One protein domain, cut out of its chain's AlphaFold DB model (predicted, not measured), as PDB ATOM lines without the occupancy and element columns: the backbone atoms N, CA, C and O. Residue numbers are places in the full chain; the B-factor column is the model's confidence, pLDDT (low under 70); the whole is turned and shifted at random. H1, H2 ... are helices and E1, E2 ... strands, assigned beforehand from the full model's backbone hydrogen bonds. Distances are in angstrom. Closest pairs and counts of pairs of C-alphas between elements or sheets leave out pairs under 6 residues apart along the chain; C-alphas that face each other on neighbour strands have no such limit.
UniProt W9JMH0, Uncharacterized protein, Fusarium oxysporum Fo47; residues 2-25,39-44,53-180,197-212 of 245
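This is residues 2 to 25, 39 to 44, 53 to 180 and 197 to 212 of the 245 residues of an uncharacterized protein of Fusarium oxysporum Fo47 (UniProt W9JMH0). A six-stranded sheet, curled like part of a barrel, has helices H3 and H4 over its strand E5, with H2 packed on H3 and H1 packed on H4. The small hairpin E1 and E2 lies away from the sheet, and two long loops, residues 110 to 127 and 140 to 156, reach outward. The 174 printed residues hold eight strands and four helices in the order E1 E2 E3 E4 H1 H2 H3 E5 E6 E7 H4 E8; the class is mixed, with 84 residues, under half, in named elements. The mixed sheet runs E3 E4 E5 E8 E7 E6. The whole is compact, with a radius of gyration of the C-alphas of 17.1 A and spans of 50 by 49 by 31 A.

E1, residues 2 to 5, begins at C-alpha 2 (-46.269, 19.050, 4.967). E2 is residues 12 to 15, E3 21 to 23 and E4 58 to 62, 13.4 A long. H1 is residues 65 to 68, H2 75 to 80 and H3 84 to 97, 20.0 A. E5 is residues 104 to 109, 16.4 A, E6 128 to 131 and E7 134 to 139, 15.5 A. H4, residues 157 to 178, 33.0 A, begins at C-alpha 157 (-28.724, 17.505, 33.734) and has a kink of 40 degrees near residue 172. E8, residues 205 to 210, 17.0 A, ends at C-alpha 210 (-30.013, 23.755, 22.412).

In the sheet, E4 and E5 are parallel, with N 106 and O 59 at 2.7 A; E5 and E8 are parallel, with N 206 and O 105 at 2.8 A. E8 and E7 are antiparallel, with N 137 and O 209 at 2.9 A. E6 and E7 form a hairpin, with N 129 and O 136 at 2.8 A. E3, an edge strand, is parallel to E4, with N 60 and O 22 at 2.8 A. E4, H1 H2 H3 and E5 make a strand-helix-strand unit, two parallel neighbour strands with helices between. H3 and H4 are on one face of the sheet, two layers, at heights of 10.3 A and 9.3 A. H2 touches H3 at a steep tilt of 58 degrees, opposite ways, closest at the C-alphas of Met 79 and Gly 86, 4.6 A. H1 touches H4, closest at the C-alphas of Asp 68 and Phe 164, 5.1 A. Every O i to N i+4 pair is within hydrogen-bond range in H2 and H3, and 11 of 18 in H4; H1 is too short for such a pair. The hairpin E1 and E2 has N 15 and O 2 at 2.9 A; both strands are apart from E4.

The C-alphas farthest apart, those of His 10 and Arg 177, are 51.2 A apart. Residues 26 to 38, 45 to 52 and 181 to 196 are not printed, with C-alpha gaps of 16.9, 4.8 and 11.7 A. The links E5 to E6 and E7 to H4 are long. Mean pLDDT of the printed part is 81.9; residues 7, 11, 116 to 126, 141 to 155 and 197 to 198 are under 70.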
ATOM      1  N   LEU A   2     -46.245  18.892   3.510       76.75
ATOM      2  CA  LEU A   2     -46.269  19.050   4.967       76.75
ATOM      3  C   LEU A   2     -45.445  20.289   5.319       76.75
ATOM      4  O   LEU A   2     -44.430  20.548   4.671       76.75
ATOM      5  N   SER A   3     -45.886  21.055   6.307       81.94
ATOM      6  CA  SER A   3     -45.200  22.269   6.750       81.94
ATOM      7  C   SER A   3     -45.403  22.479   8.242       81.94
ATOM      8  O   SER A   3     -46.506  22.233   8.736       81.94
ATOM      9  N   ILE A   4     -44.378  22.979   8.926       78.88
ATOM     10  CA  ILE A   4     -44.500  23.473  10.298       78.88
ATOM     11  C   ILE A   4     -45.056  24.896  10.278       78.88
ATOM     12  O   ILE A   4     -44.731  25.686   9.385       78.88
ATOM     13  N   ARG A   5     -45.920  25.197  11.248       77.44
ATOM     14  CA  ARG A   5     -46.404  26.545  11.532       77.44
ATOM     15  C   ARG A   5     -46.226  26.827  13.010       77.44
ATOM     16  O   ARG A   5     -46.503  25.950  13.825       77.44
ATOM     17  N   ASP A   6     -45.775  28.026  13.335       76.38
ATOM     18  CA  ASP A   6     -45.813  28.518  14.705       76.38
ATOM     19  C   ASP A   6     -47.261  28.837  15.120       76.38
ATOM     20  O   ASP A   6     -48.182  28.892  14.296       76.38
ATOM     21  N   ASN A   7     -47.475  29.043  16.421       68.12
ATOM     22  CA  ASN A   7     -48.805  29.325  16.974       68.12
ATOM     23  C   ASN A   7     -49.408  30.635  16.441       68.12
ATOM     24  O   ASN A   7     -50.628  30.797  16.447       68.12
ATOM     25  N   GLU A   8     -48.560  31.560  15.989       73.94
ATOM     26  CA  GLU A   8     -48.947  32.879  15.483       73.94
ATOM     27  C   GLU A   8     -49.111  32.906  13.950       73.94
ATOM     28  O   GLU A   8     -49.668  33.855  13.402       73.94
ATOM     29  N   GLY A   9     -48.703  31.842  13.248       70.88
ATOM     30  CA  GLY A   9     -48.805  31.708  11.794       70.88
ATOM     31  C   GLY A   9     -47.780  32.523  10.998       70.88
ATOM     32  O   GLY A   9     -47.936  32.653   9.781       70.88
ATOM     33  N   HIS A  10     -46.754  33.073  11.650       71.50
ATOM     34  CA  HIS A  10     -45.663  33.808  11.014       71.50
ATOM     35  C   HIS A  10     -44.687  32.880  10.283       71.50
ATOM     36  O   HIS A  10     -44.117  33.263   9.259       71.50
ATOM     37  N   TRP A  11     -44.536  31.645  10.760       67.69
ATOM     38  CA  TRP A  11     -43.666  30.644  10.160       67.69
ATOM     39  C   TRP A  11     -44.466  29.641   9.329       67.69
ATOM     40  O   TRP A  11     -45.493  29.117   9.752       67.69
ATOM     41  N   ASN A  12     -43.993  29.365   8.114       80.19
ATOM     42  CA  ASN A  12     -44.536  28.319   7.248       80.19
ATOM     43  C   ASN A  12     -43.397  27.680   6.447       80.19
ATOM     44  O   ASN A  12     -43.152  28.044   5.295       80.19
ATOM     45  N   ALA A  13     -42.674  26.760   7.083       81.12
ATOM     46  CA  ALA A  13     -41.535  26.083   6.472       81.12
ATOM     47  C   ALA A  13     -41.940  24.679   5.985       81.12
ATOM     48  O   ALA A  13     -42.597  23.944   6.731       81.12
ATOM     49  N   PRO A  14     -41.594  24.283   4.744       86.69
ATOM     50  CA  PRO A  14     -41.811  22.916   4.277       86.69
ATOM     51  C   PRO A  14     -41.013  21.929   5.132       86.69
ATOM     52  O   PRO A  14     -39.862  22.200   5.452       86.69
ATOM     53  N   VAL A  15     -41.606  20.771   5.435       87.50
ATOM     54  CA  VAL A  15     -40.921  19.676   6.137       87.50
ATOM     55  C   VAL A  15     -40.869  18.401   5.294       87.50
ATOM     56  O   VAL A  15     -41.777  18.086   4.516       87.50
ATOM     57  N   CYS A  16     -39.792  17.650   5.463       88.62
ATOM     58  CA  CYS A  16     -39.449  16.396   4.826       88.62
ATOM     59  C   CYS A  16     -39.374  15.286   5.896       88.62
ATOM     60  O   CYS A  16     -38.367  15.181   6.594       88.62
ATOM     61  N   PRO A  17     -40.387  14.403   6.004       87.94
ATOM     62  CA  PRO A  17     -40.455  13.350   7.032       87.94
ATOM     63  C   PRO A  17     -39.257  12.394   7.110       87.94
ATOM     64  O   PRO A  17     -39.027  11.742   8.126       87.94
ATOM     65  N   THR A  18     -38.481  12.294   6.031       86.25
ATOM     66  CA  THR A  18     -37.301  11.431   5.956       86.25
ATOM     67  C   THR A  18     -35.992  12.139   6.302       86.25
ATOM     68  O   THR A  18     -34.961  11.471   6.344       86.25
ATOM     69  N   LYS A  19     -36.010  13.462   6.517       87.88
ATOM     70  CA  LYS A  19     -34.820  14.283   6.803       87.88
ATOM     71  C   LYS A  19     -34.964  15.111   8.073       87.88
ATOM     72  O   LYS A  19     -34.020  15.166   8.848       87.88
ATOM     73  N   ASP A  20     -36.129  15.709   8.286       91.38
ATOM     74  CA  ASP A  20     -36.384  16.543   9.456       91.38
ATOM     75  C   ASP A  20     -36.711  15.694  10.682       91.38
ATOM     76  O   ASP A  20     -37.132  14.539  10.561       91.38
ATOM     77  N   ILE A  21     -36.512  16.289  11.857       92.38
ATOM     78  CA  ILE A  21     -36.723  15.663  13.160       92.38
ATOM     79  C   ILE A  21     -38.123  16.000  13.664       92.38
ATOM     80  O   ILE A  21     -38.517  17.163  13.704       92.38
ATOM     81  N   PHE A  22     -38.869  14.981  14.084       91.69
ATOM     82  CA  PHE A  22     -40.222  15.142  14.611       91.69
ATOM     83  C   PHE A  22     -40.245  14.794  16.095       91.69
ATOM     84  O   PHE A  22     -40.089  13.632  16.469       91.69
ATOM     85  N   CYS A  23     -40.467  15.798  16.945       91.06
ATOM     86  CA  CYS A  23     -40.691  15.576  18.370       91.06
ATOM     87  C   CYS A  23     -42.068  14.946  18.588       91.06
ATOM     88  O   CYS A  23     -43.092  15.547  18.255       91.06
ATOM     89  N   ILE A  24     -42.106  13.756  19.185       88.44
ATOM     90  CA  ILE A  24     -43.366  13.091  19.519       88.44
ATOM     91  C   ILE A  24     -43.782  13.502  20.923       88.44
ATOM     92  O   ILE A  24     -43.016  13.412  21.880       88.44
ATOM     93  N   LYS A  25     -45.034  13.933  21.041       86.75
ATOM     94  CA  LYS A  25     -45.711  14.161  22.312       86.75
ATOM     95  C   LYS A  25     -47.042  13.446  22.259       86.75
ATOM     96  O   LYS A  25     -47.750  13.541  21.259       86.75
ATOM     97  N   TRP A  39     -42.152  -1.628  13.789       72.94
ATOM     98  CA  TRP A  39     -42.839  -0.454  14.280       72.94
ATOM     99  C   TRP A  39     -42.329   0.738  13.501       72.94
ATOM    100  O   TRP A  39     -41.129   0.945  13.340       72.94
ATOM    101  N   GLN A  40     -43.268   1.530  13.012       77.12
ATOM    102  CA  GLN A  40     -42.963   2.720  12.254       77.12
ATOM    103  C   GLN A  40     -43.871   3.835  12.735       77.12
ATOM    104  O   GLN A  40     -45.092   3.682  12.775       77.12
ATOM    105  N   VAL A  41     -43.269   4.976  13.059       82.44
ATOM    106  CA  VAL A  41     -44.027   6.215  13.191       82.44
ATOM    107  C   VAL A  41     -44.193   6.783  11.792       82.44
ATOM    108  O   VAL A  41     -43.226   6.940  11.045       82.44
ATOM    109  N   ALA A  42     -45.434   7.053  11.413       85.94
ATOM    110  CA  ALA A  42     -45.749   7.558  10.093       85.94
ATOM    111  C   ALA A  42     -46.831   8.629  10.176       85.94
ATOM    112  O   ALA A  42     -47.748   8.558  10.993       85.94
ATOM    113  N   ILE A  43     -46.739   9.606   9.283       84.12
ATOM    114  CA  ILE A  43     -47.787  10.594   9.080       84.12
ATOM    115  C   ILE A  43     -48.866   9.931   8.221       84.12
ATOM    116  O   ILE A  43     -48.548   9.439   7.127       84.12
ATOM    117  N   PRO A  44     -50.129   9.894   8.682       79.88
ATOM    118  CA  PRO A  44     -51.203   9.305   7.909       79.88
ATOM    119  C   PRO A  44     -51.343  10.048   6.586       79.88
ATOM    120  O   PRO A  44     -51.386  11.280   6.538       79.88
ATOM    121  N   ASN A  53     -48.945   5.487   4.201       83.69
ATOM    122  CA  ASN A  53     -48.511   6.492   5.172       83.69
ATOM    123  C   ASN A  53     -47.065   6.919   4.891       83.69
ATOM    124  O   ASN A  53     -46.275   6.153   4.335       83.69
ATOM    125  N   ILE A  54     -46.725   8.149   5.271       85.00
ATOM    126  CA  ILE A  54     -45.391   8.703   5.042       85.00
ATOM    127  C   ILE A  54     -44.530   8.400   6.269       85.00
ATOM    128  O   ILE A  54     -44.823   8.934   7.341       85.00
ATOM    129  N   PRO A  55     -43.488   7.565   6.150       85.50
ATOM    130  CA  PRO A  55     -42.671   7.187   7.292       85.50
ATOM    131  C   PRO A  55     -41.848   8.368   7.805       85.50
ATOM    132  O   PRO A  55     -41.308   9.147   7.015       85.50
ATOM    133  N   ILE A  56     -41.731   8.468   9.126       88.56
ATOM    134  CA  ILE A  56     -40.828   9.398   9.798       88.56
ATOM    135  C   ILE A  56     -39.537   8.647  10.120       88.56
ATOM    136  O   ILE A  56     -39.581   7.580  10.731       88.56
ATOM    137  N   LYS A  57     -38.392   9.194   9.697       88.88
ATOM    138  CA  LYS A  57     -37.077   8.573   9.941       88.88
ATOM    139  C   LYS A  57     -36.354   9.118  11.166       88.88
ATOM    140  O   LYS A  57     -35.603   8.379  11.786       88.88
ATOM    141  N   ASN A  58     -36.590  10.376  11.529       90.88
ATOM    142  CA  ASN A  58     -35.945  11.010  12.675       90.88
ATOM    143  C   ASN A  58     -37.004  11.397  13.700       90.88
ATOM    144  O   ASN A  58     -37.832  12.278  13.453       90.88
ATOM    145  N   ILE A  59     -36.987  10.725  14.842       91.69
ATOM    146  CA  ILE A  59     -37.973  10.908  15.905       91.69
ATOM    147  C   ILE A  59     -37.256  11.452  17.124       91.69
ATOM    148  O   ILE A  59     -36.258  10.873  17.531       91.69
ATOM    149  N   ALA A  60     -37.782  12.519  17.717       93.44
ATOM    150  CA  ALA A  60     -37.256  13.074  18.953       93.44
ATOM    151  C   ALA A  60     -38.177  12.818  20.148       93.44
ATOM    152  O   ALA A  60     -39.403  12.926  20.040       93.44
ATOM    153  N   PHE A  61     -37.562  12.561  21.301       93.25
ATOM    154  CA  PHE A  61     -38.211  12.557  22.605       93.25
ATOM    155  C   PHE A  61     -37.557  13.598  23.507       93.25
ATOM    156  O   PHE A  61     -36.333  13.653  23.634       93.25
ATOM    157  N   GLU A  62     -38.401  14.411  24.136       93.38
ATOM    158  CA  GLU A  62     -37.985  15.304  25.214       93.38
ATOM    159  C   GLU A  62     -37.681  14.437  26.435       93.38
ATOM    160  O   GLU A  62     -38.558  13.709  26.913       93.38
ATOM    161  N   PHE A  63     -36.426  14.453  26.876       91.75
ATOM    162  CA  PHE A  63     -35.985  13.678  28.022       91.75
ATOM    163  C   PHE A  63     -36.564  14.276  29.306       91.75
ATOM    164  O   PHE A  63     -36.542  15.488  29.500       91.75
ATOM    165  N   ASP A  64     -37.060  13.419  30.193       91.12
ATOM    166  CA  ASP A  64     -37.424  13.818  31.549       91.12
ATOM    167  C   ASP A  64     -36.335  13.307  32.506       91.12
ATOM    168  O   ASP A  64     -36.091  12.094  32.551       91.12
ATOM    169  N   PRO A  65     -35.683  14.188  33.288       89.25
ATOM    170  CA  PRO A  65     -34.668  13.806  34.268       89.25
ATOM    171  C   PRO A  65     -35.094  12.720  35.258       89.25
ATOM    172  O   PRO A  65     -34.230  12.053  35.824       89.25
ATOM    173  N   THR A  66     -36.396  12.502  35.468       90.94
ATOM    174  CA  THR A  66     -36.894  11.441  36.350       90.94
ATOM    175  C   THR A  66     -37.032  10.083  35.661       90.94
ATOM    176  O   THR A  66     -37.487   9.136  36.297       90.94
ATOM    177  N   TRP A  67     -36.665   9.930  34.385       92.94
ATOM    178  CA  TRP A  67     -36.795   8.651  33.671       92.94
ATOM    179  C   TRP A  67     -35.978   7.509  34.263       92.94
ATOM    180  O   TRP A  67     -36.332   6.357  34.028       92.94
ATOM    181  N   ASP A  68     -34.942   7.796  35.045       91.50
ATOM    182  CA  ASP A  68     -34.199   6.765  35.778       91.50
ATOM    183  C   ASP A  68     -34.795   6.456  37.165       91.50
ATOM    184  O   ASP A  68     -34.462   5.459  37.801       91.50
ATOM    185  N   THR A  69     -35.724   7.288  37.643       92.19
ATOM    186  CA  THR A  69     -36.418   7.057  38.917       92.19
ATOM    187  C   THR A  69     -37.411   5.908  38.763       92.19
ATOM    188  O   THR A  69     -38.172   5.867  37.795       92.19
ATOM    189  N   ASP A  70     -37.404   4.974  39.717       92.56
ATOM    190  CA  ASP A  70     -38.253   3.775  39.704       92.56
ATOM    191  C   ASP A  70     -38.158   2.998  38.379       92.56
ATOM    192  O   ASP A  70     -39.165   2.591  37.792       92.56
ATOM    193  N   LEU A  71     -36.932   2.843  37.863       93.50
ATOM    194  CA  LEU A  71     -36.691   2.064  36.656       93.50
ATOM    195  C   LEU A  71     -37.061   0.584  36.897       93.50
ATOM    196  O   LEU A  71     -36.636   0.004  37.903       93.50
ATOM    197  N   PRO A  72     -37.823  -0.061  35.994       93.75
ATOM    198  CA  PRO A  72     -38.187  -1.462  36.150       93.75
ATOM    199  C   PRO A  72     -36.981  -2.405  36.153       93.75
ATOM    200  O   PRO A  72     -35.962  -2.161  35.509       93.75
ATOM    201  N   GLY A  73     -37.124  -3.543  36.838       92.62
ATOM    202  CA  GLY A  73     -36.054  -4.539  36.957       92.62
ATOM    203  C   GLY A  73     -35.758  -5.315  35.669       92.62
ATOM    204  O   GLY A  73     -34.726  -5.981  35.586       92.62
ATOM    205  N   THR A  74     -36.643  -5.257  34.668       92.38
ATOM    206  CA  THR A  74     -36.446  -5.913  33.371       92.38
ATOM    207  C   THR A  74     -36.777  -4.979  32.210       92.38
ATOM    208  O   THR A  74     -37.629  -4.097  32.315       92.38
ATOM    209  N   TYR A  75     -36.137  -5.211  31.060       92.44
ATOM    210  CA  TYR A  75     -36.438  -4.455  29.843       92.44
ATOM    211  C   TYR A  75     -37.873  -4.701  29.347       92.44
ATOM    212  O   TYR A  75     -38.494  -3.803  28.786       92.44
ATOM    213  N   TYR A  76     -38.422  -5.903  29.560       90.38
ATOM    214  CA  TYR A  76     -39.808  -6.206  29.196       90.38
ATOM    215  C   TYR A  76     -40.799  -5.367  30.002       90.38
ATOM    216  O   TYR A  76     -41.713  -4.804  29.409       90.38
ATOM    217  N   ASP A  77     -40.574  -5.211  31.308       93.12
ATOM    218  CA  ASP A  77     -41.423  -4.366  32.153       93.12
ATOM    219  C   ASP A  77     -41.330  -2.892  31.739       93.12
ATOM    220  O   ASP A  77     -42.354  -2.221  31.628       93.12
ATOM    221  N   LEU A  78     -40.122  -2.408  31.416       93.19
ATOM    222  CA  LEU A  78     -39.918  -1.066  30.862       93.19
ATOM    223  C   LEU A  78     -40.696  -0.877  29.550       93.19
ATOM    224  O   LEU A  78     -41.408   0.110  29.383       93.19
ATOM    225  N   MET A  79     -40.643  -1.855  28.643       90.44
ATOM    226  CA  MET A  79     -41.447  -1.853  27.419       90.44
ATOM    227  C   MET A  79     -42.949  -1.962  27.666       90.44
ATOM    228  O   MET A  79     -43.710  -1.647  26.759       90.44
ATOM    229  N   SER A  80     -43.413  -2.416  28.824       89.19
ATOM    230  CA  SER A  80     -44.844  -2.484  29.138       89.19
ATOM    231  C   SER A  80     -45.385  -1.187  29.735       89.19
ATOM    232  O   SER A  80     -46.598  -1.045  29.888       89.19
ATOM    233  N   GLU A  81     -44.528  -0.211  30.043       91.75
ATOM    234  CA  GLU A  81     -44.985   1.058  30.593       91.75
ATOM    235  C   GLU A  81     -45.803   1.873  29.584       91.75
ATOM    236  O   GLU A  81     -45.407   2.081  28.429       91.75
ATOM    237  N   ASN A  82     -46.915   2.439  30.052       90.81
ATOM    238  CA  ASN A  82     -47.654   3.469  29.326       90.81
ATOM    239  C   ASN A  82     -47.013   4.852  29.555       90.81
ATOM    240  O   ASN A  82     -47.609   5.751  30.148       90.81
ATOM    241  N   SER A  83     -45.754   4.993  29.145       92.12
ATOM    242  CA  SER A  83     -44.926   6.184  29.350       92.12
ATOM    243  C   SER A  83     -44.084   6.489  28.105       92.12
ATOM    244  O   SER A  83     -43.921   5.638  27.225       92.12
ATOM    245  N   ALA A  84     -43.513   7.695  28.039       92.62
ATOM    246  CA  ALA A  84     -42.587   8.076  26.972       92.62
ATOM    247  C   ALA A  84     -41.337   7.177  26.950       92.62
ATOM    248  O   ALA A  84     -40.949   6.707  25.881       92.62
ATOM    249  N   ARG A  85     -40.756   6.870  28.124       93.12
ATOM    250  CA  ARG A  85     -39.613   5.948  28.237       93.12
ATOM    251  C   ARG A  85     -39.979   4.522  27.821       93.12
ATOM    252  O   ARG A  85     -39.206   3.888  27.114       93.12
ATOM    253  N   GLY A  86     -41.186   4.053  28.148       92.12
ATOM    254  CA  GLY A  86     -41.669   2.749  27.694       92.12
ATOM    255  C   GLY A  86     -41.856   2.683  26.180       92.12
ATOM    256  O   GLY A  86     -41.420   1.726  25.541       92.12
ATOM    257  N   PHE A  87     -42.427   3.731  25.576       90.81
ATOM    258  CA  PHE A  87     -42.542   3.838  24.121       90.81
ATOM    259  C   PHE A  87     -41.172   3.870  23.436       90.81
ATOM    260  O   PHE A  87     -40.954   3.136  22.471       90.81
ATOM    261  N   LEU A  88     -40.238   4.671  23.957       91.88
ATOM    262  CA  LEU A  88     -38.851   4.705  23.496       91.88
ATOM    263  C   LEU A  88     -38.224   3.306  23.534       91.88
ATOM    264  O   LEU A  88     -37.646   2.874  22.539       91.88
ATOM    265  N   SER A  89     -38.370   2.572  24.639       90.94
ATOM    266  CA  SER A  89     -37.809   1.226  24.782       90.94
ATOM    267  C   SER A  89     -38.404   0.223  23.796       90.94
ATOM    268  O   SER A  89     -37.655  -0.591  23.247       90.94
ATOM    269  N   ARG A  90     -39.712   0.304  23.512       88.75
ATOM    270  CA  ARG A  90     -40.363  -0.494  22.456       88.75
ATOM    271  C   ARG A  90     -39.803  -0.153  21.075       88.75
ATOM    272  O   ARG A  90     -39.502  -1.052  20.293       88.75
ATOM    273  N   PHE A  91     -39.603   1.134  20.796       87.75
ATOM    274  CA  PHE A  91     -39.044   1.597  19.528       87.75
ATOM    275  C   PHE A  91     -37.587   1.136  19.336       87.75
ATOM    276  O   PHE A  91     -37.250   0.592  18.284       87.75
ATOM    277  N   CYS A  92     -36.750   1.245  20.373       88.69
ATOM    278  CA  CYS A  92     -35.374   0.738  20.367       88.69
ATOM    279  C   CYS A  92     -35.335  -0.781  20.151       88.69
ATOM    280  O   CYS A  92     -34.584  -1.273  19.312       88.69
ATOM    281  N   TYR A  93     -36.195  -1.527  20.853       88.12
ATOM    282  CA  TYR A  93     -36.296  -2.978  20.698       88.12
ATOM    283  C   TYR A  93     -36.705  -3.388  19.285       88.12
ATOM    284  O   TYR A  93     -36.159  -4.335  18.722       88.12
ATOM    285  N   ASN A  94     -37.630  -2.651  18.673       85.44
ATOM    286  CA  ASN A  94     -38.025  -2.918  17.304       85.44
ATOM    287  C   ASN A  94     -36.889  -2.650  16.307       85.44
ATOM    288  O   ASN A  94     -36.649  -3.472  15.422       85.44
ATOM    289  N   ALA A  95     -36.172  -1.534  16.460       83.75
ATOM    290  CA  ALA A  95     -35.034  -1.217  15.604       83.75
ATOM    291  C   ALA A  95     -33.924  -2.275  15.730       83.75
ATOM    292  O   ALA A  95     -33.394  -2.733  14.716       83.75
ATOM    293  N   PHE A  96     -33.673  -2.725  16.962       85.88
ATOM    294  CA  PHE A  96     -32.778  -3.827  17.298       85.88
ATOM    295  C   PHE A  96     -33.178  -5.133  16.602       85.88
ATOM    296  O   PHE A  96     -32.365  -5.720  15.904       85.88
ATOM    297  N   LEU A  97     -34.439  -5.568  16.689       85.44
ATOM    298  CA  LEU A  97     -34.880  -6.810  16.037       85.44
ATOM    299  C   LEU A  97     -34.811  -6.765  14.506       85.44
ATOM    300  O   LEU A  97     -34.733  -7.811  13.870       85.44
ATOM    301  N   ASN A  98     -34.880  -5.578  13.906       79.75
ATOM    302  CA  ASN A  98     -34.929  -5.420  12.454       79.75
ATOM    303  C   ASN A  98     -33.582  -5.020  11.838       79.75
ATOM    304  O   ASN A  98     -33.550  -4.737  10.639       79.75
ATOM    305  N   ASN A  99     -32.493  -4.947  12.619       75.81
ATOM    306  CA  ASN A  99     -31.213  -4.368  12.178       75.81
ATOM    307  C   ASN A  99     -31.385  -2.998  11.499       75.81
ATOM    308  O   ASN A  99     -30.649  -2.626  10.578       75.81
ATOM    309  N   SER A 100     -32.415  -2.252  11.896       72.56
ATOM    310  CA  SER A 100     -32.796  -1.051  11.174       72.56
ATOM    311  C   SER A 100     -31.965   0.114  11.678       72.56
ATOM    312  O   SER A 100     -32.198   0.619  12.770       72.56
ATOM    313  N   ARG A 101     -31.025   0.566  10.849       70.06
ATOM    314  CA  ARG A 101     -30.352   1.870  10.999       70.06
ATOM    315  C   ARG A 101     -31.094   2.991  10.274       70.06
ATOM    316  O   ARG A 101     -30.568   4.083  10.095       70.06
ATOM    317  N   GLU A 102     -32.292   2.701   9.765       72.31
ATOM    318  CA  GLU A 102     -33.067   3.670   8.992       72.31
ATOM    319  C   GLU A 102     -33.766   4.707   9.870       72.31
ATOM    320  O   GLU A 102     -34.146   5.762   9.356       72.31
ATOM    321  N   TYR A 103     -33.943   4.398  11.156       80.06
ATOM    322  CA  TYR A 103     -34.578   5.268  12.133       80.06
ATOM    323  C   TYR A 103     -33.539   5.786  13.116       80.06
ATOM    324  O   TYR A 103     -32.865   4.996  13.776       80.06
ATOM    325  N   ILE A 104     -33.449   7.106  13.231       87.31
ATOM    326  CA  ILE A 104     -32.629   7.775  14.235       87.31
ATOM    327  C   ILE A 104     -33.554   8.261  15.344       87.31
ATOM    328  O   ILE A 104     -34.558   8.940  15.094       87.31
ATOM    329  N   ILE A 105     -33.214   7.885  16.572       90.69
ATOM    330  CA  ILE A 105     -33.920   8.290  17.779       90.69
ATOM    331  C   ILE A 105     -33.117   9.409  18.418       90.69
ATOM    332  O   ILE A 105     -31.999   9.205  18.866       90.69
ATOM    333  N   TRP A 106     -33.694  10.591  18.484       93.12
ATOM    334  CA  TRP A 106     -33.085  11.747  19.107       93.12
ATOM    335  C   TRP A 106     -33.615  11.896  20.530       93.12
ATOM    336  O   TRP A 106     -34.823  11.993  20.748       93.12
ATOM    337  N   LEU A 107     -32.726  11.937  21.512       92.56
ATOM    338  CA  LEU A 107     -33.059  12.392  22.857       92.56
ATOM    339  C   LEU A 107     -32.543  13.804  23.035       92.56
ATOM    340  O   LEU A 107     -31.412  14.112  22.660       92.56
ATOM    341  N   PHE A 108     -33.369  14.670  23.601       90.25
ATOM    342  CA  PHE A 108     -32.963  16.046  23.812       90.25
ATOM    343  C   PHE A 108     -33.418  16.555  25.159       90.25
ATOM    344  O   PHE A 108     -34.498  16.211  25.639       90.25
ATOM    345  N   GLU A 109     -32.578  17.406  25.730       86.81
ATOM    346  CA  GLU A 109     -32.865  18.108  26.965       86.81
ATOM    347  C   GLU A 109     -32.695  19.615  26.747       86.81
ATOM    348  O   GLU A 109     -31.735  20.077  26.125       86.81
ATOM    349  N   LYS A 110     -33.688  20.395  27.181       85.62
ATOM    350  CA  LYS A 110     -33.824  21.817  26.822       85.62
ATOM    351  C   LYS A 110     -33.067  22.767  27.740       85.62
ATOM    352  O   LYS A 110     -32.815  23.911  27.358       85.62
ATOM    353  N   THR A 111     -32.807  22.359  28.969       84.81
ATOM    354  CA  THR A 111     -32.274  23.234  30.015       84.81
ATOM    355  C   THR A 111     -30.802  22.975  30.294       84.81
ATOM    356  O   THR A 111     -30.109  23.917  30.678       84.81
ATOM    357  N   GLY A 112     -30.341  21.757  29.996       82.19
ATOM    358  CA  GLY A 112     -28.968  21.300  30.168       82.19
ATOM    359  C   GLY A 112     -27.926  22.177  29.478       82.19
ATOM    360  O   GLY A 112     -27.986  22.403  28.267       82.19
ATOM    361  N   GLN A 113     -26.936  22.621  30.242       83.31
ATOM    362  CA  GLN A 113     -25.689  23.175  29.745       83.31
ATOM    363  C   GLN A 113     -24.820  22.069  29.162       83.31
ATOM    364  O   GLN A 113     -24.698  20.971  29.708       83.31
ATOM    365  N   TRP A 114     -24.166  22.384  28.055       79.00
ATOM    366  CA  TRP A 114     -23.293  21.444  27.375       79.00
ATOM    367  C   TRP A 114     -22.087  22.150  26.780       79.00
ATOM    368  O   TRP A 114     -22.113  23.352  26.531       79.00
ATOM    369  N   SER A 115     -21.027  21.400  26.504       73.75
ATOM    370  CA  SER A 115     -19.978  21.886  25.618       73.75
ATOM    371  C   SER A 115     -19.598  20.823  24.613       73.75
ATOM    372  O   SER A 115     -19.900  19.637  24.752       73.75
ATOM    373  N   TRP A 116     -18.925  21.290  23.576       67.75
ATOM    374  CA  TRP A 116     -18.443  20.444  22.511       67.75
ATOM    375  C   TRP A 116     -17.079  19.846  22.868       67.75
ATOM    376  O   TRP A 116     -16.235  20.526  23.462       67.75
ATOM    377  N   SER A 117     -16.869  18.585  22.495       58.59
ATOM    378  CA  SER A 117     -15.589  17.898  22.643       58.59
ATOM    379  C   SER A 117     -14.678  18.207  21.463       58.59
ATOM    380  O   SER A 117     -15.124  18.098  20.324       58.59
ATOM    381  N   ARG A 118     -13.392  18.483  21.703       53.72
ATOM    382  CA  ARG A 118     -12.403  18.785  20.650       53.72
ATOM    383  C   ARG A 118     -12.072  17.607  19.711       53.72
ATOM    384  O   ARG A 118     -11.190  17.732  18.872       53.72
ATOM    385  N   TRP A 119     -12.756  16.469  19.838       48.59
ATOM    386  CA  TRP A 119     -12.527  15.280  19.014       48.59
ATOM    387  C   TRP A 119     -13.088  15.389  17.585       48.59
ATOM    388  O   TRP A 119     -12.811  14.521  16.759       48.59
ATOM    389  N   GLY A 120     -13.830  16.453  17.256       47.31
ATOM    390  CA  GLY A 120     -14.064  16.853  15.865       47.31
ATOM    391  C   GLY A 120     -13.038  17.889  15.393       47.31
ATOM    392  O   GLY A 120     -12.342  18.507  16.196       47.31
ATOM    393  N   SER A 121     -12.933  18.120  14.085       46.53
ATOM    394  CA  SER A 121     -12.221  19.303  13.584       46.53
ATOM    395  C   SER A 121     -12.865  20.572  14.154       46.53
ATOM    396  O   SER A 121     -14.077  20.588  14.348       46.53
ATOM    397  N   GLU A 122     -12.097  21.648  14.368       50.38
ATOM    398  CA  GLU A 122     -12.632  22.976  14.758       50.38
ATOM    399  C   GLU A 122     -13.813  23.430  13.868       50.38
ATOM    400  O   GLU A 122     -14.665  24.197  14.308       50.38
ATOM    401  N   ASP A 123     -13.909  22.870  12.656       51.78
ATOM    402  CA  ASP A 123     -14.956  23.122  11.666       51.78
ATOM    403  C   ASP A 123     -16.216  22.229  11.780       51.78
ATOM    404  O   ASP A 123     -17.219  22.507  11.122       51.78
ATOM    405  N   TYR A 124     -16.206  21.144  12.565       56.44
ATOM    406  CA  TYR A 124     -17.343  20.220  12.675       56.44
ATOM    407  C   TYR A 124     -18.234  20.568  13.874       56.44
ATOM    408  O   TYR A 124     -18.166  19.958  14.936       56.44
ATOM    409  N   MET A 125     -19.120  21.545  13.693       58.72
ATOM    410  CA  MET A 125     -20.083  21.981  14.719       58.72
ATOM    411  C   MET A 125     -21.314  21.060  14.872       58.72
ATOM    412  O   MET A 125     -22.289  21.459  15.507       58.72
ATOM    413  N   GLY A 126     -21.268  19.836  14.328       67.94
ATOM    414  CA  GLY A 126     -22.423  18.934  14.247       67.94
ATOM    415  C   GLY A 126     -23.483  19.425  13.253       67.94
ATOM    416  O   GLY A 126     -23.390  20.526  12.705       67.94
ATOM    417  N   THR A 127     -24.499  18.604  12.985       81.00
ATOM    418  CA  THR A 127     -25.649  19.047  12.181       81.00
ATOM    419  C   THR A 127     -26.531  19.978  13.018       81.00
ATOM    420  O   THR A 127     -26.928  19.624  14.129       81.00
ATOM    421  N   SER A 128     -26.852  21.163  12.488       86.31
ATOM    422  CA  SER A 128     -27.789  22.109  13.107       86.31
ATOM    423  C   SER A 128     -29.218  21.881  12.611       86.31
ATOM    424  O   SER A 128     -29.460  21.817  11.402       86.31
ATOM    425  N   PHE A 129     -30.173  21.864  13.532       89.75
ATOM    426  CA  PHE A 129     -31.605  21.752  13.280       89.75
ATOM    427  C   PHE A 129     -32.324  22.967  13.865       89.75
ATOM    428  O   PHE A 129     -31.946  23.467  14.919       89.75
ATOM    429  N   HIS A 130     -33.365  23.445  13.188       88.88
ATOM    430  CA  HIS A 130     -34.095  24.641  13.603       88.88
ATOM    431  C   HIS A 130     -35.555  24.296  13.889       88.88
ATOM    432  O   HIS A 130     -36.241  23.732  13.035       88.88
ATOM    433  N   ASP A 131     -36.025  24.664  15.075       87.94
ATOM    434  CA  ASP A 131     -37.439  24.694  15.440       87.94
ATOM    435  C   ASP A 131     -37.854  26.157  15.607       87.94
ATOM    436  O   ASP A 131     -37.642  26.772  16.658       87.94
ATOM    437  N   CYS A 132     -38.385  26.732  14.527       85.62
ATOM    438  CA  CYS A 132     -38.656  28.167  14.414       85.62
ATOM    439  C   CYS A 132     -37.398  28.989  14.774       85.62
ATOM    440  O   CYS A 132     -36.381  28.872  14.090       85.62
ATOM    441  N   ASP A 133     -37.445  29.769  15.858       85.69
ATOM    442  CA  ASP A 133     -36.337  30.616  16.322       85.69
ATOM    443  C   ASP A 133     -35.333  29.888  17.237       85.69
ATOM    444  O   ASP A 133     -34.372  30.491  17.713       85.69
ATOM    445  N   THR A 134     -35.548  28.602  17.532       89.81
ATOM    446  CA  THR A 134     -34.662  27.820  18.405       89.81
ATOM    447  C   THR A 134     -33.760  26.908  17.584       89.81
ATOM    448  O   THR A 134     -34.234  26.035  16.858       89.81
ATOM    449  N   GLU A 135     -32.450  27.070  17.748       91.38
ATOM    450  CA  GLU A 135     -31.445  26.197  17.143       91.38
ATOM    451  C   GLU A 135     -31.069  25.050  18.093       91.38
ATOM    452  O   GLU A 135     -30.741  25.252  19.269       91.38
ATOM    453  N   TYR A 136     -31.081  23.838  17.552       91.25
ATOM    454  CA  TYR A 136     -30.599  22.617  18.176       91.25
ATOM    455  C   TYR A 136     -29.406  22.098  17.392       91.25
ATOM    456  O   TYR A 136     -29.359  22.191  16.168       91.25
ATOM    457  N   VAL A 137     -28.454  21.506  18.091       88.44
ATOM    458  CA  VAL A 137     -27.279  20.897  17.481       88.44
ATOM    459  C   VAL A 137     -27.093  19.492  18.012       88.44
ATOM    460  O   VAL A 137     -27.393  19.198  19.173       88.44
ATOM    461  N   GLU A 138     -26.610  18.626  17.132       86.94
ATOM    462  CA  GLU A 138     -26.163  17.294  17.503       86.94
ATOM    463  C   GLU A 138     -25.032  17.380  18.536       86.94
ATOM    464  O   GLU A 138     -24.080  18.156  18.401       86.94
ATOM    465  N   MET A 139     -25.161  16.584  19.593       79.44
ATOM    466  CA  MET A 139     -24.263  16.564  20.739       79.44
ATOM    467  C   MET A 139     -23.744  15.134  20.938       79.44
ATOM    468  O   MET A 139     -24.496  14.169  20.807       79.44
ATOM    469  N   HIS A 140     -22.469  14.986  21.308       71.88
ATOM    470  CA  HIS A 140     -21.861  13.681  21.613       71.88
ATOM    471  C   HIS A 140     -21.246  13.668  23.015       71.88
ATOM    472  O   HIS A 140     -20.099  14.087  23.182       71.88
ATOM    473  N   PRO A 141     -22.000  13.229  24.034       63.69
ATOM    474  CA  PRO A 141     -21.514  13.231  25.408       63.69
ATOM    475  C   PRO A 141     -21.575  11.823  26.028       63.69
ATOM    476  O   PRO A 141     -22.273  10.943  25.521       63.69
ATOM    477  N   PRO A 142     -20.881  11.593  27.151       62.12
ATOM    478  CA  PRO A 142     -19.932  12.498  27.795       62.12
ATOM    479  C   PRO A 142     -18.616  12.588  27.004       62.12
ATOM    480  O   PRO A 142     -18.273  11.668  26.264       62.12
ATOM    481  N   PHE A 143     -17.865  13.681  27.167       62.56
ATOM    482  CA  PHE A 143     -16.543  13.803  26.559       62.56
ATOM    483  C   PHE A 143     -15.455  14.003  27.610       62.56
ATOM    484  O   PHE A 143     -15.611  14.771  28.562       62.56
ATOM    485  N   ASP A 144     -14.348  13.294  27.413       59.41
ATOM    486  CA  ASP A 144     -13.102  13.563  28.112       59.41
ATOM    487  C   ASP A 144     -12.482  14.822  27.500       59.41
ATOM    488  O   ASP A 144     -12.274  14.906  26.283       59.41
ATOM    489  N   CYS A 145     -12.267  15.846  28.325       64.69
ATOM    490  CA  CYS A 145     -11.626  17.058  27.856       64.69
ATOM    491  C   CYS A 145     -10.118  16.840  27.781       64.69
ATOM    492  O   CYS A 145      -9.431  16.911  28.797       64.69
ATOM    493  N   ASP A 146      -9.585  16.711  26.568       61.62
ATOM    494  CA  ASP A 146      -8.140  16.578  26.331       61.62
ATOM    495  C   ASP A 146      -7.301  17.687  26.971       61.62
ATOM    496  O   ASP A 146      -6.130  17.490  27.283       61.62
ATOM    497  N   HIS A 147      -7.883  18.875  27.160       64.44
ATOM    498  CA  HIS A 147      -7.159  20.019  27.695       64.44
ATOM    499  C   HIS A 147      -6.908  19.923  29.205       64.44
ATOM    500  O   HIS A 147      -5.880  20.400  29.693       64.44
ATOM    501  N   CYS A 148      -7.824  19.315  29.957       69.94
ATOM    502  CA  CYS A 148      -7.713  19.210  31.410       69.94
ATOM    503  C   CYS A 148      -7.789  17.769  31.942       69.94
ATOM    504  O   CYS A 148      -7.635  17.590  33.149       69.94
ATOM    505  N   HIS A 149      -7.918  16.766  31.064       67.38
ATOM    506  CA  HIS A 149      -8.017  15.327  31.351       67.38
ATOM    507  C   HIS A 149      -9.079  14.991  32.409       67.38
ATOM    508  O   HIS A 149      -8.854  14.175  33.304       67.38
ATOM    509  N   HIS A 150     -10.209  15.694  32.348       66.94
ATOM    510  CA  HIS A 150     -11.344  15.492  33.236       66.94
ATOM    511  C   HIS A 150     -12.625  15.324  32.425       66.94
ATOM    512  O   HIS A 150     -12.825  15.952  31.383       66.94
ATOM    513  N   TRP A 151     -13.526  14.513  32.972       66.81
ATOM    514  CA  TRP A 151     -14.904  14.417  32.516       66.81
ATOM    515  C   TRP A 151     -15.662  15.677  32.925       66.81
ATOM    516  O   TRP A 151     -15.813  15.952  34.118       66.81
ATOM    517  N   HIS A 152     -16.152  16.437  31.946       63.41
ATOM    518  CA  HIS A 152     -16.962  17.618  32.227       63.41
ATOM    519  C   HIS A 152     -18.433  17.258  32.363       63.41
ATOM    520  O   HIS A 152     -19.048  16.704  31.455       63.41
ATOM    521  N   LYS A 153     -18.985  17.634  33.515       62.34
ATOM    522  CA  LYS A 153     -20.398  17.550  33.871       62.34
ATOM    523  C   LYS A 153     -20.816  18.962  34.252       62.34
ATOM    524  O   LYS A 153     -20.576  19.376  35.379       62.34
ATOM    525  N   PHE A 154     -21.284  19.751  33.289       64.88
ATOM    526  CA  PHE A 154     -21.478  21.190  33.508       64.88
ATOM    527  C   PHE A 154     -22.543  21.460  34.570       64.88
ATOM    528  O   PHE A 154     -22.253  22.076  35.590       64.88
ATOM    529  N   ASP A 155     -23.744  20.925  34.372       69.69
ATOM    530  CA  ASP A 155     -24.856  21.078  35.311       69.69
ATOM    531  C   ASP A 155     -25.461  19.744  35.774       69.69
ATOM    532  O   ASP A 155     -26.419  19.731  36.545       69.69
ATOM    533  N   GLY A 156     -24.907  18.617  35.317       71.12
ATOM    534  CA  GLY A 156     -25.377  17.273  35.657       71.12
ATOM    535  C   GLY A 156     -26.749  16.914  35.073       71.12
ATOM    536  O   GLY A 156     -27.219  15.801  35.288       71.12
ATOM    537  N   ILE A 157     -27.398  17.789  34.299       77.81
ATOM    538  CA  ILE A 157     -28.724  17.505  33.734       77.81
ATOM    539  C   ILE A 157     -28.625  16.368  32.711       77.81
ATOM    540  O   ILE A 157     -29.410  15.418  32.745       77.81
ATOM    541  N   PHE A 158     -27.597  16.410  31.864       81.50
ATOM    542  CA  PHE A 158     -27.300  15.324  30.934       81.50
ATOM    543  C   PHE A 158     -26.791  14.048  31.628       81.50
ATOM    544  O   PHE A 158     -26.885  12.979  31.033       81.50
ATOM    545  N   ASP A 159     -26.324  14.100  32.886       81.75
ATOM    546  CA  ASP A 159     -25.918  12.882  33.607       81.75
ATOM    547  C   ASP A 159     -27.104  11.938  33.795       81.75
ATOM    548  O   ASP A 159     -26.963  10.741  33.566       81.75
ATOM    549  N   ASN A 160     -28.280  12.467  34.147       87.12
ATOM    550  CA  ASN A 160     -29.491  11.653  34.285       87.12
ATOM    551  C   ASN A 160     -29.848  10.960  32.965       87.12
ATOM    552  O   ASN A 160     -30.247   9.796  32.963       87.12
ATOM    553  N   LEU A 161     -29.646  11.652  31.840       88.00
ATOM    554  CA  LEU A 161     -29.851  11.099  30.505       88.00
ATOM    555  C   LEU A 161     -28.885   9.939  30.239       88.00
ATOM    556  O   LEU A 161     -29.317   8.865  29.817       88.00
ATOM    557  N   PHE A 162     -27.593  10.102  30.542       84.94
ATOM    558  CA  PHE A 162     -26.614   9.027  30.350       84.94
ATOM    559  C   PHE A 162     -26.807   7.859  31.299       84.94
ATOM    560  O   PHE A 162     -26.643   6.720  30.874       84.94
ATOM    561  N   ILE A 163     -27.162   8.121  32.557       88.50
ATOM    562  CA  ILE A 163     -27.476   7.072  33.527       88.50
ATOM    563  C   ILE A 163     -28.661   6.257  33.012       88.50
ATOM    564  O   ILE A 163     -28.558   5.033  32.924       88.50
ATOM    565  N   PHE A 164     -29.729   6.923  32.565       91.62
ATOM    566  CA  PHE A 164     -30.881   6.250  31.976       91.62
ATOM    567  C   PHE A 164     -30.484   5.388  30.768       91.62
ATOM    568  O   PHE A 164     -30.789   4.197  30.741       91.62
ATOM    569  N   ILE A 165     -29.748   5.931  29.789       90.81
ATOM    570  CA  ILE A 165     -29.314   5.162  28.608       90.81
ATOM    571  C   ILE A 165     -28.387   4.001  28.975       90.81
ATOM    572  O   ILE A 165     -28.521   2.905  28.426       90.81
ATOM    573  N   HIS A 166     -27.475   4.208  29.922       89.56
ATOM    574  CA  HIS A 166     -26.614   3.153  30.441       89.56
ATOM    575  C   HIS A 166     -27.440   2.018  31.056       89.56
ATOM    576  O   HIS A 166     -27.214   0.847  30.743       89.56
ATOM    577  N   ASN A 167     -28.433   2.357  31.880       91.81
ATOM    578  CA  ASN A 167     -29.313   1.388  32.518       91.81
ATOM    579  C   ASN A 167     -30.199   0.661  31.496       91.81
ATOM    580  O   ASN A 167     -30.337  -0.558  31.576       91.81
ATOM    581  N   VAL A 168     -30.714   1.357  30.478       91.19
ATOM    582  CA  VAL A 168     -31.422   0.751  29.334       91.19
ATOM    583  C   VAL A 168     -30.533  -0.273  28.625       91.19
ATOM    584  O   VAL A 168     -30.964  -1.408  28.409       91.19
ATOM    585  N   GLY A 169     -29.281   0.085  28.320       89.06
ATOM    586  CA  GLY A 169     -28.310  -0.822  27.703       89.06
ATOM    587  C   GLY A 169     -27.939  -2.009  28.599       89.06
ATOM    588  O   GLY A 169     -27.724  -3.120  28.114       89.06
ATOM    589  N   PHE A 170     -27.899  -1.820  29.921       89.44
ATOM    590  CA  PHE A 170     -27.693  -2.912  30.870       89.44
ATOM    591  C   PHE A 170     -28.885  -3.878  30.888       89.44
ATOM    592  O   PHE A 170     -28.696  -5.089  30.737       89.44
ATOM    593  N   LEU A 171     -30.106  -3.350  31.018       91.12
ATOM    594  CA  LEU A 171     -31.345  -4.129  31.021       91.12
ATOM    595  C   LEU A 171     -31.536  -4.902  29.713       91.12
ATOM    596  O   LEU A 171     -32.065  -6.014  29.731       91.12
ATOM    597  N   SER A 172     -31.088  -4.357  28.579       89.44
ATOM    598  CA  SER A 172     -31.270  -4.982  27.269       89.44
ATOM    599  C   SER A 172     -30.325  -6.145  26.983       89.44
ATOM    600  O   SER A 172     -30.582  -6.893  26.047       89.44
ATOM    601  N   LYS A 173     -29.257  -6.363  27.766       86.50
ATOM    602  CA  LYS A 173     -28.280  -7.444  27.504       86.50
ATOM    603  C   LYS A 173     -28.928  -8.823  27.390       86.50
ATOM    604  O   LYS A 173     -28.498  -9.655  26.592       86.50
ATOM    605  N   VAL A 174     -29.985  -9.070  28.167       84.56
ATOM    606  CA  VAL A 174     -30.736 -10.335  28.127       84.56
ATOM    607  C   VAL A 174     -31.463 -10.552  26.794       84.56
ATOM    608  O   VAL A 174     -31.743 -11.694  26.434       84.56
ATOM    609  N   LEU A 175     -31.731  -9.475  26.050       86.88
ATOM    610  CA  LEU A 175     -32.420  -9.485  24.760       86.88
ATOM    611  C   LEU A 175     -31.504  -9.844  23.591       86.88
ATOM    612  O   LEU A 175     -32.017 -10.102  22.506       86.88
ATOM    613  N   ASN A 176     -30.183  -9.936  23.788       84.94
ATOM    614  CA  ASN A 176     -29.246 -10.342  22.732       84.94
ATOM    615  C   ASN A 176     -29.669 -11.649  22.060       84.94
ATOM    616  O   ASN A 176     -29.594 -11.758  20.845       84.94
ATOM    617  N   ARG A 177     -30.213 -12.598  22.829       83.69
ATOM    618  CA  ARG A 177     -30.719 -13.881  22.315       83.69
ATOM    619  C   ARG A 177     -31.922 -13.753  21.380       83.69
ATOM    620  O   ARG A 177     -32.195 -14.682  20.630       83.69
ATOM    621  N   ASN A 178     -32.649 -12.642  21.450       85.19
ATOM    622  CA  ASN A 178     -33.791 -12.373  20.585       85.19
ATOM    623  C   ASN A 178     -33.350 -11.805  19.230       85.19
ATOM    624  O   ASN A 178     -34.156 -11.771  18.303       85.19
ATOM    625  N   HIS A 179     -32.107 -11.326  19.115       84.25
ATOM    626  CA  HIS A 179     -31.618 -10.711  17.891       84.25
ATOM    627  C   HIS A 179     -31.498 -11.760  16.767       84.25
ATOM    628  O   HIS A 179     -30.920 -12.822  17.010       84.25
ATOM    629  N   PRO A 180     -31.979 -11.493  15.536       82.75
ATOM    630  CA  PRO A 180     -31.956 -12.481  14.447       82.75
ATOM    631  C   PRO A 180     -30.559 -13.005  14.098       82.75
ATOM    632  O   PRO A 180     -30.404 -14.171  13.744       82.75
ATOM    633  N   ILE A 197     -20.160 -10.092  17.844       57.69
ATOM    634  CA  ILE A 197     -21.170  -9.112  17.454       57.69
ATOM    635  C   ILE A 197     -21.941  -8.763  18.723       57.69
ATOM    636  O   ILE A 197     -22.801  -9.517  19.180       57.69
ATOM    637  N   GLU A 198     -21.567  -7.648  19.337       64.75
ATOM    638  CA  GLU A 198     -22.339  -7.046  20.412       64.75
ATOM    639  C   GLU A 198     -23.483  -6.252  19.781       64.75
ATOM    640  O   GLU A 198     -23.263  -5.382  18.942       64.75
ATOM    641  N   PHE A 199     -24.715  -6.597  20.151       72.12
ATOM    642  CA  PHE A 199     -25.903  -5.881  19.710       72.12
ATOM    643  C   PHE A 199     -26.289  -4.879  20.793       72.12
ATOM    644  O   PHE A 199     -26.588  -5.265  21.926       72.12
ATOM    645  N   TYR A 200     -26.295  -3.598  20.451       80.31
ATOM    646  CA  TYR A 200     -26.632  -2.528  21.377       80.31
ATOM    647  C   TYR A 200     -27.986  -1.942  20.991       80.31
ATOM    648  O   TYR A 200     -28.159  -1.341  19.934       80.31
ATOM    649  N   ILE A 201     -28.983  -2.124  21.861       83.56
ATOM    650  CA  ILE A 201     -30.357  -1.654  21.611       83.56
ATOM    651  C   ILE A 201     -30.434  -0.129  21.437       83.56
ATOM    652  O   ILE A 201     -31.377   0.390  20.849       83.56
ATOM    653  N   ASN A 202     -29.440   0.578  21.970       83.75
ATOM    654  CA  ASN A 202     -29.315   2.025  21.983       83.75
ATOM    655  C   ASN A 202     -28.421   2.578  20.855       83.75
ATOM    656  O   ASN A 202     -28.185   3.781  20.845       83.75
ATOM    657  N   ASP A 203     -27.965   1.758  19.897       82.38
ATOM    658  CA  ASP A 203     -27.091   2.201  18.789       82.38
ATOM    659  C   ASP A 203     -27.700   3.313  17.923       82.38
ATOM    660  O   ASP A 203     -26.987   4.126  17.339       82.38
ATOM    661  N   ASN A 204     -29.029   3.357  17.838       83.88
ATOM    662  CA  ASN A 204     -29.747   4.354  17.048       83.88
ATOM    663  C   ASN A 204     -30.085   5.629  17.839       83.88
ATOM    664  O   ASN A 204     -30.793   6.490  17.311       83.88
ATOM    665  N   ILE A 205     -29.638   5.740  19.095       88.88
ATOM    666  CA  ILE A 205     -29.888   6.912  19.934       88.88
ATOM    667  C   ILE A 205     -28.808   7.964  19.683       88.88
ATOM    668  O   ILE A 205     -27.620   7.727  19.889       88.88
ATOM    669  N   GLN A 206     -29.245   9.147  19.269       88.88
ATOM    670  CA  GLN A 206     -28.443  10.355  19.121       88.88
ATOM    671  C   GLN A 206     -28.962  11.437  20.070       88.88
ATOM    672  O   GLN A 206     -30.092  11.361  20.563       88.88
ATOM    673  N   TYR A 207     -28.143  12.453  20.333       88.06
ATOM    674  CA  TYR A 207     -28.471  13.499  21.297       88.06
ATOM    675  C   TYR A 207     -28.552  14.864  20.621       88.06
ATOM    676  O   TYR A 207     -27.709  15.207  19.792       88.06
ATOM    677  N   LEU A 208     -29.552  15.656  21.001       89.69
ATOM    678  CA  LEU A 208     -29.658  17.067  20.629       89.69
ATOM    679  C   LEU A 208     -29.577  17.932  21.876       89.69
ATOM    680  O   LEU A 208     -30.174  17.624  22.910       89.69
ATOM    681  N   ALA A 209     -28.917  19.070  21.735       88.25
ATOM    682  CA  ALA A 209     -28.916  20.115  22.739       88.25
ATOM    683  C   ALA A 209     -29.202  21.468  22.093       88.25
ATOM    684  O   ALA A 209     -28.926  21.697  20.913       88.25
ATOM    685  N   ARG A 210     -29.771  22.387  22.871       90.25
ATOM    686  CA  ARG A 210     -30.013  23.755  22.412       90.25
ATOM    687  C   ARG A 210     -28.705  24.517  22.252       90.25
ATOM    688  O   ARG A 210     -27.899  24.550  23.183       90.25
ATOM    689  N   ARG A 211     -28.513  25.195  21.119       88.38
ATOM    690  CA  ARG A 211     -27.271  25.927  20.834       88.38
ATOM    691  C   ARG A 211     -26.979  27.026  21.859       88.38
ATOM    692  O   ARG A 211     -25.836  27.178  22.270       88.38
ATOM    693  N   ASP A 212     -28.000  27.733  22.340       89.00
ATOM    694  CA  ASP A 212     -27.854  28.801  23.343       89.00
ATOM    695  C   ASP A 212     -27.483  28.300  24.750       89.00
ATOM    696  O   ASP A 212     -27.187  29.102  25.633       89.00
TER     697      ASP A 212